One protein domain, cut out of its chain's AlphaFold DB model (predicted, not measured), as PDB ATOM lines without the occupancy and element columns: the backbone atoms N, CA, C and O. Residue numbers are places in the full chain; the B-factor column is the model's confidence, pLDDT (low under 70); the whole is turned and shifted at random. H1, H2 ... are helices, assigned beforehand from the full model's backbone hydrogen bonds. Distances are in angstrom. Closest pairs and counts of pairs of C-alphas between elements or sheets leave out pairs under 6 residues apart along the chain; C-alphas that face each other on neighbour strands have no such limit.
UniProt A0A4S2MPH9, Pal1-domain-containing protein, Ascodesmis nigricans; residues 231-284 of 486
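What this domain is: This is residues 231 to 284 of the 486 residues of the protein "Pal1-domain-containing protein" of Ascodesmis nigricans (UniProt A0A4S2MPH9). There is little regular structure here: a loose rod of mostly winding chain, with short helices H1 and H2 towards one end, H3 partway along and unnamed residues 264 to 284 reaching the other end. Residues 243 to 249 stick out. The 54 printed residues include three named helices, H1, H2, H3 in chain order, and no named strand; the class is all helix, with 13 residues in named elements. The radius of gyration of the C-alphas is 14.4 A, the spans 46 by 19 by 15 A.

Where its parts are: Find C-alpha 234 at (-7.980, 8.091, -39.742); from there H1 runs 6.5 A to residue 238. H2 covers residues 241 to 244, 6.2 A. H3, residues 260 to 263, runs 5.0 A to C-alpha 263 at (-20.042, 1.074, -49.011).

How they stand to each other: H1 and H2 are close but not clearly touching; their closest C-alphas, of Asp 236 and Gly 242, are 7.6 A apart. H3 is apart from both. H1 has its O i to N i+4 pair within hydrogen-bond range; H2 and H3 are too short for one.

The domain as a whole: The farthest C-alphas, of Tyr 244 and Asp 278, are 45.7 A apart. The printed part has no cut. The H2 to H3 link is long, 15 residues. Residues 240 to 252 and 265 to 269 have pLDDT under 70.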
ATOM      1  N   ALA A 231     -14.436  -0.315 -38.581       73.25
ATOM      2  CA  ALA A 231     -13.345   0.199 -39.394       73.25
ATOM      3  C   ALA A 231     -13.390   1.733 -39.381       73.25
ATOM      4  O   ALA A 231     -13.843   2.333 -40.349       73.25
ATOM      5  N   LEU A 232     -12.956   2.320 -38.266       76.25
ATOM      6  CA  LEU A 232     -12.835   3.759 -38.063       76.25
ATOM      7  C   LEU A 232     -11.812   4.320 -39.047       76.25
ATOM      8  O   LEU A 232     -10.761   3.690 -39.290       76.25
ATOM      9  N   ASP A 233     -12.134   5.471 -39.627       77.81
ATOM     10  CA  ASP A 233     -11.221   6.171 -40.516       77.81
ATOM     11  C   ASP A 233     -10.047   6.785 -39.722       77.81
ATOM     12  O   ASP A 233      -9.855   6.529 -38.529       77.81
ATOM     13  N   VAL A 234      -9.141   7.478 -40.408       81.50
ATOM     14  CA  VAL A 234      -7.980   8.091 -39.742       81.50
ATOM     15  C   VAL A 234      -8.414   9.252 -38.842       81.50
ATOM     16  O   VAL A 234      -7.765   9.488 -37.829       81.50
ATOM     17  N   ILE A 235      -9.508   9.936 -39.176       76.62
ATOM     18  CA  ILE A 235      -9.992  11.130 -38.479       76.62
ATOM     19  C   ILE A 235     -10.634  10.719 -37.151       76.62
ATOM     20  O   ILE A 235     -10.225  11.225 -36.111       76.62
ATOM     21  N   ASP A 236     -11.500   9.708 -37.159       77.38
ATOM     22  CA  ASP A 236     -12.114   9.115 -35.962       77.38
ATOM     23  C   ASP A 236     -11.080   8.618 -34.942       77.38
ATOM     24  O   ASP A 236     -11.314   8.610 -33.736       77.38
ATOM     25  N   LYS A 237      -9.925   8.148 -35.427       78.44
ATOM     26  CA  LYS A 237      -8.835   7.661 -34.567       78.44
ATOM     27  C   LYS A 237      -8.038   8.784 -33.924       78.44
ATOM     28  O   LYS A 237      -7.414   8.559 -32.890       78.44
ATOM     29  N   LEU A 238      -7.996   9.941 -34.575       78.62
ATOM     30  CA  LEU A 238      -7.315  11.129 -34.078       78.62
ATOM     31  C   LEU A 238      -8.249  11.999 -33.238       78.62
ATOM     32  O   LEU A 238      -7.773  12.830 -32.466       78.62
ATOM     33  N   ASP A 239      -9.558  11.792 -33.354       73.50
ATOM     34  CA  ASP A 239     -10.536  12.493 -32.552       73.50
ATOM     35  C   ASP A 239     -10.516  11.992 -31.097       73.50
ATOM     36  O   ASP A 239     -11.094  10.970 -30.717       73.50
ATOM     37  N   VAL A 240      -9.818  12.750 -30.248       65.25
ATOM     38  CA  VAL A 240      -9.701  12.499 -28.804       65.25
ATOM     39  C   VAL A 240     -11.068  12.583 -28.107       65.25
ATOM     40  O   VAL A 240     -11.236  12.032 -27.012       65.25
ATOM     41  N   THR A 241     -12.071  13.211 -28.734       65.38
ATOM     42  CA  THR A 241     -13.424  13.323 -28.169       65.38
ATOM     43  C   THR A 241     -14.114  11.963 -28.002       65.38
ATOM     44  O   THR A 241     -14.923  11.806 -27.084       65.38
ATOM     45  N   GLY A 242     -13.719  10.942 -28.776       60.09
ATOM     46  CA  GLY A 242     -14.224   9.572 -28.641       60.09
ATOM     47  C   GLY A 242     -13.655   8.781 -27.453       60.09
ATOM     48  O   GLY A 242     -14.209   7.747 -27.085       60.09
ATOM     49  N   ILE A 243     -12.556   9.239 -26.837       60.50
ATOM     50  CA  ILE A 243     -11.815   8.464 -25.820       60.50
ATOM     51  C   ILE A 243     -12.308   8.749 -24.389       60.50
ATOM     52  O   ILE A 243     -12.318   7.840 -23.559       60.50
ATOM     53  N   TYR A 244     -12.746   9.978 -24.087       58.16
ATOM     54  CA  TYR A 244     -13.159  10.382 -22.726       58.16
ATOM     55  C   TYR A 244     -14.644  10.746 -22.580       58.16
ATOM     56  O   TYR A 244     -15.145  10.825 -21.457       58.16
ATOM     57  N   GLY A 245     -15.372  10.940 -23.682       56.25
ATOM     58  CA  GLY A 245     -16.822  11.116 -23.663       56.25
ATOM     59  C   GLY A 245     -17.521   9.769 -23.795       56.25
ATOM     60  O   GLY A 245     -17.119   8.941 -24.601       56.25
ATOM     61  N   SER A 246     -18.600   9.530 -23.049       58.25
ATOM     62  CA  SER A 246     -19.449   8.330 -23.146       58.25
ATOM     63  C   SER A 246     -20.244   8.248 -24.467       58.25
ATOM     64  O   SER A 246     -21.438   7.941 -24.466       58.25
ATOM     65  N   GLY A 247     -19.623   8.595 -25.589       55.47
ATOM     66  CA  GLY A 247     -20.214   8.665 -26.907       55.47
ATOM     67  C   GLY A 247     -19.640   7.571 -27.783       55.47
ATOM     68  O   GLY A 247     -18.750   7.813 -28.584       55.47
ATOM     69  N   LEU A 248     -20.240   6.384 -27.716       64.00
ATOM     70  CA  LEU A 248     -20.170   5.371 -28.778       64.00
ATOM     71  C   LEU A 248     -20.952   5.838 -30.029       64.00
ATOM     72  O   LEU A 248     -21.660   5.073 -30.679       64.00
ATOM     73  N   PHE A 249     -20.886   7.134 -30.301       60.06
ATOM     74  CA  PHE A 249     -21.407   7.810 -31.461       60.06
ATOM     75  C   PHE A 249     -20.164   8.252 -32.209       60.06
ATOM     76  O   PHE A 249     -19.645   9.337 -31.985       60.06
ATOM     77  N   HIS A 250     -19.658   7.367 -33.064       67.69
ATOM     78  CA  HIS A 250     -18.834   7.801 -34.182       67.69
ATOM     79  C   HIS A 250     -19.706   8.827 -34.892       67.69
ATOM     80  O   HIS A 250     -20.814   8.487 -35.331       67.69
ATOM     81  N   HIS A 251     -19.286  10.085 -34.878       66.06
ATOM     82  CA  HIS A 251     -19.862  11.070 -35.766       66.06
ATOM     83  C   HIS A 251     -19.645  10.464 -37.142       66.06
ATOM     84  O   HIS A 251     -18.504  10.390 -37.565       66.06
ATOM     85  N   ASP A 252     -20.684   9.880 -37.748       68.44
ATOM     86  CA  ASP A 252     -20.593   9.291 -39.080       68.44
ATOM     87  C   ASP A 252     -20.288  10.464 -39.999       68.44
ATOM     88  O   ASP A 252     -21.175  11.220 -40.410       68.44
ATOM     89  N   GLY A 253     -18.994  10.741 -40.106       74.44
ATOM     90  CA  GLY A 253     -18.505  11.987 -40.620       74.44
ATOM     91  C   GLY A 253     -18.852  12.043 -42.094       74.44
ATOM     92  O   GLY A 253     -19.033  11.009 -42.744       74.44
ATOM     93  N   PRO A 254     -18.876  13.237 -42.688       77.38
ATOM     94  CA  PRO A 254     -19.028  13.338 -44.135       77.38
ATOM     95  C   PRO A 254     -17.987  12.482 -44.894       77.38
ATOM     96  O   PRO A 254     -18.256  12.014 -45.997       77.38
ATOM     97  N   PHE A 255     -16.823  12.220 -44.286       75.06
ATOM     98  CA  PHE A 255     -15.750  11.396 -44.849       75.06
ATOM     99  C   PHE A 255     -15.958   9.885 -44.682       75.06
ATOM    100  O   PHE A 255     -15.485   9.104 -45.512       75.06
ATOM    101  N   ASP A 256     -16.727   9.458 -43.683       78.19
ATOM    102  CA  ASP A 256     -17.023   8.050 -43.452       78.19
ATOM    103  C   ASP A 256     -17.916   7.471 -44.557       78.19
ATOM    104  O   ASP A 256     -17.719   6.335 -44.998       78.19
ATOM    105  N   ALA A 257     -18.835   8.270 -45.106       76.06
ATOM    106  CA  ALA A 257     -19.634   7.885 -46.273       76.06
ATOM    107  C   ALA A 257     -18.760   7.501 -47.487       76.06
ATOM    108  O   ALA A 257     -19.170   6.715 -48.340       76.06
ATOM    109  N   CYS A 258     -17.523   7.996 -47.557       75.38
ATOM    110  CA  CYS A 258     -16.569   7.657 -48.612       75.38
ATOM    111  C   CYS A 258     -15.752   6.390 -48.307       75.38
ATOM    112  O   CYS A 258     -15.066   5.870 -49.192       75.38
ATOM    113  N   ASN A 259     -15.821   5.852 -47.087       79.69
ATOM    114  CA  ASN A 259     -15.036   4.693 -46.691       79.69
ATOM    115  C   ASN A 259     -15.544   3.421 -47.406       79.69
ATOM    116  O   ASN A 259     -16.699   3.010 -47.229       79.69
ATOM    117  N   PRO A 260     -14.684   2.700 -48.154       75.50
ATOM    118  CA  PRO A 260     -15.081   1.476 -48.844       75.50
ATOM    119  C   PRO A 260     -15.663   0.415 -47.907       75.50
ATOM    120  O   PRO A 260     -16.424  -0.439 -48.351       75.50
ATOM    121  N   HIS A 261     -15.299   0.412 -46.620       74.00
ATOM    122  CA  HIS A 261     -15.875  -0.529 -45.660       74.00
ATOM    123  C   HIS A 261     -17.375  -0.285 -45.416       74.00
ATOM    124  O   HIS A 261     -18.120  -1.257 -45.286       74.00
ATOM    125  N   ARG A 262     -17.822   0.978 -45.417       75.62
ATOM    126  CA  ARG A 262     -19.231   1.374 -45.235       75.62
ATOM    127  C   ARG A 262     -20.063   1.189 -46.523       75.62
ATOM    128  O   ARG A 262     -21.256   0.899 -46.455       75.62
ATOM    129  N   ASN A 263     -19.404   1.188 -47.687       73.12
ATOM    130  CA  ASN A 263     -20.042   1.074 -49.011       73.12
ATOM    131  C   ASN A 263     -20.109  -0.351 -49.600       73.12
ATOM    132  O   ASN A 263     -20.734  -0.557 -50.638       73.12
ATOM    133  N   LYS A 264     -19.491  -1.362 -48.970       70.56
ATOM    134  CA  LYS A 264     -19.400  -2.733 -49.532       70.56
ATOM    135  C   LYS A 264     -20.722  -3.500 -49.576       70.56
ATOM    136  O   LYS A 264     -20.929  -4.282 -50.499       70.56
ATOM    137  N   ASN A 265     -21.592  -3.298 -48.589       65.44
ATOM    138  CA  ASN A 265     -22.811  -4.101 -48.424       65.44
ATOM    139  C   ASN A 265     -24.092  -3.267 -48.529       65.44
ATOM    140  O   ASN A 265     -25.189  -3.815 -48.613       65.44
ATOM    141  N   THR A 266     -23.954  -1.945 -48.558       63.88
ATOM    142  CA  THR A 266     -25.057  -0.994 -48.517       63.88
ATOM    143  C   THR A 266     -25.043  -0.202 -49.813       63.88
ATOM    144  O   THR A 266     -24.454   0.871 -49.893       63.88
ATOM    145  N   ARG A 267     -25.749  -0.722 -50.829       61.72
ATOM    146  CA  ARG A 267     -26.019  -0.058 -52.127       61.72
ATOM    147  C   ARG A 267     -26.756   1.300 -52.022       61.72
ATOM    148  O   ARG A 267     -27.327   1.778 -52.990       61.72
ATOM    149  N   ARG A 268     -26.869   1.867 -50.826       63.94
ATOM    150  CA  ARG A 268     -27.626   3.084 -50.512       63.94
ATOM    151  C   ARG A 268     -26.782   4.136 -49.795       63.94
ATOM    152  O   ARG A 268     -27.241   5.256 -49.655       63.94
ATOM    153  N   LEU A 269     -25.586   3.774 -49.326       68.88
ATOM    154  CA  LEU A 269     -24.697   4.678 -48.589       68.88
ATOM    155  C   LEU A 269     -23.526   5.170 -49.437       68.88
ATOM    156  O   LEU A 269     -22.901   6.161 -49.080       68.88
ATOM    157  N   ALA A 270     -23.246   4.515 -50.570       77.06
ATOM    158  CA  ALA A 270     -22.229   4.998 -51.485       77.06
ATOM    159  C   ALA A 270     -22.677   6.353 -52.061       77.06
ATOM    160  O   ALA A 270     -23.744   6.403 -52.677       77.06
ATOM    161  N   PRO A 271     -21.870   7.422 -51.944       77.75
ATOM    162  CA  PRO A 271     -22.225   8.747 -52.458       77.75
ATOM    163  C   PRO A 271     -22.634   8.739 -53.941       77.75
ATOM    164  O   PRO A 271     -23.547   9.447 -54.347       77.75
ATOM    165  N   VAL A 272     -22.025   7.855 -54.738       77.88
ATOM    166  CA  VAL A 272     -22.311   7.661 -56.173       77.88
ATOM    167  C   VAL A 272     -23.745   7.174 -56.437       77.88
ATOM    168  O   VAL A 272     -24.286   7.388 -57.514       77.88
ATOM    169  N   GLN A 273     -24.384   6.535 -55.457       77.38
ATOM    170  CA  GLN A 273     -25.753   6.022 -55.565       77.38
ATOM    171  C   GLN A 273     -26.805   6.994 -55.016       77.38
ATOM    172  O   GLN A 273     -27.987   6.657 -55.007       77.38
ATOM    173  N   ALA A 274     -26.404   8.194 -54.576       81.81
ATOM    174  CA  ALA A 274     -27.341   9.240 -54.165       81.81
ATOM    175  C   ALA A 274     -28.233   9.709 -55.328       81.81
ATOM    176  O   ALA A 274     -29.340  10.198 -55.110       81.81
ATOM    177  N   PHE A 275     -27.766   9.521 -56.563       83.62
ATOM    178  CA  PHE A 275     -28.510   9.815 -57.775       83.62
ATOM    179  C   PHE A 275     -28.742   8.533 -58.589       83.62
ATOM    180  O   PHE A 275     -27.911   7.621 -58.534       83.62
ATOM    181  N   PRO A 276     -29.842   8.452 -59.364       84.06
ATOM    182  CA  PRO A 276     -30.044   7.380 -60.337       84.06
ATOM    183  C   PRO A 276     -28.819   7.186 -61.242       84.06
ATOM    184  O   PRO A 276     -28.108   8.146 -61.537       84.06
ATOM    185  N   GLU A 277     -28.585   5.956 -61.707       79.88
ATOM    186  CA  GLU A 277     -27.452   5.631 -62.593       79.88
ATOM    187  C   GLU A 277     -27.464   6.475 -63.880       79.88
ATOM    188  O   GLU A 277     -26.412   6.893 -64.355       79.88
ATOM    189  N   ASP A 278     -28.661   6.826 -64.358       76.69
ATOM    190  CA  ASP A 278     -28.880   7.653 -65.549       76.69
ATOM    191  C   ASP A 278     -29.053   9.152 -65.238       76.69
ATOM    192  O   ASP A 278     -29.468   9.932 -66.095       76.69
ATOM    193  N   SER A 279     -28.777   9.579 -64.002       79.62
ATOM    194  CA  SER A 279     -28.849  10.992 -63.626       79.62
ATOM    195  C   SER A 279     -27.733  11.797 -64.283       79.62
ATOM    196  O   SER A 279     -26.588  11.350 -64.351       79.62
ATOM    197  N   ALA A 280     -28.039  13.046 -64.643       77.75
ATOM    198  CA  ALA A 280     -27.052  14.035 -65.074       77.75
ATOM    199  C   ALA A 280     -25.859  14.132 -64.103       77.75
ATOM    200  O   ALA A 280     -24.716  14.219 -64.540       77.75
ATOM    201  N   ASN A 281     -26.119  14.019 -62.793       78.88
ATOM    202  CA  ASN A 281     -25.099  14.101 -61.739       78.88
ATOM    203  C   ASN A 281     -24.192  12.861 -61.657       78.88
ATOM    204  O   ASN A 281     -23.135  12.925 -61.036       78.88
ATOM    205  N   ASN A 282     -24.606  11.734 -62.249       80.69
ATOM    206  CA  ASN A 282     -23.826  10.493 -62.321       80.69
ATOM    207  C   ASN A 282     -23.266  10.236 -63.739       80.69
ATOM    208  O   ASN A 282     -22.498   9.301 -63.967       80.69
ATOM    209  N   SER A 283     -23.640  11.079 -64.706       76.94
ATOM    210  CA  SER A 283     -23.105  11.086 -66.061       76.94
ATOM    211  C   SER A 283     -21.764  11.818 -66.077       76.94
ATOM    212  O   SER A 283     -21.667  12.963 -65.644       76.94
ATOM    213  N   MET A 284     -20.721  11.186 -66.629       70.12
ATOM    214  CA  MET A 284     -19.383  11.793 -66.785       70.12
ATOM    215  C   MET A 284     -19.400  13.114 -67.564       70.12
ATOM    216  O   MET A 284     -18.468  13.905 -67.453       70.12
TER     217      MET A 284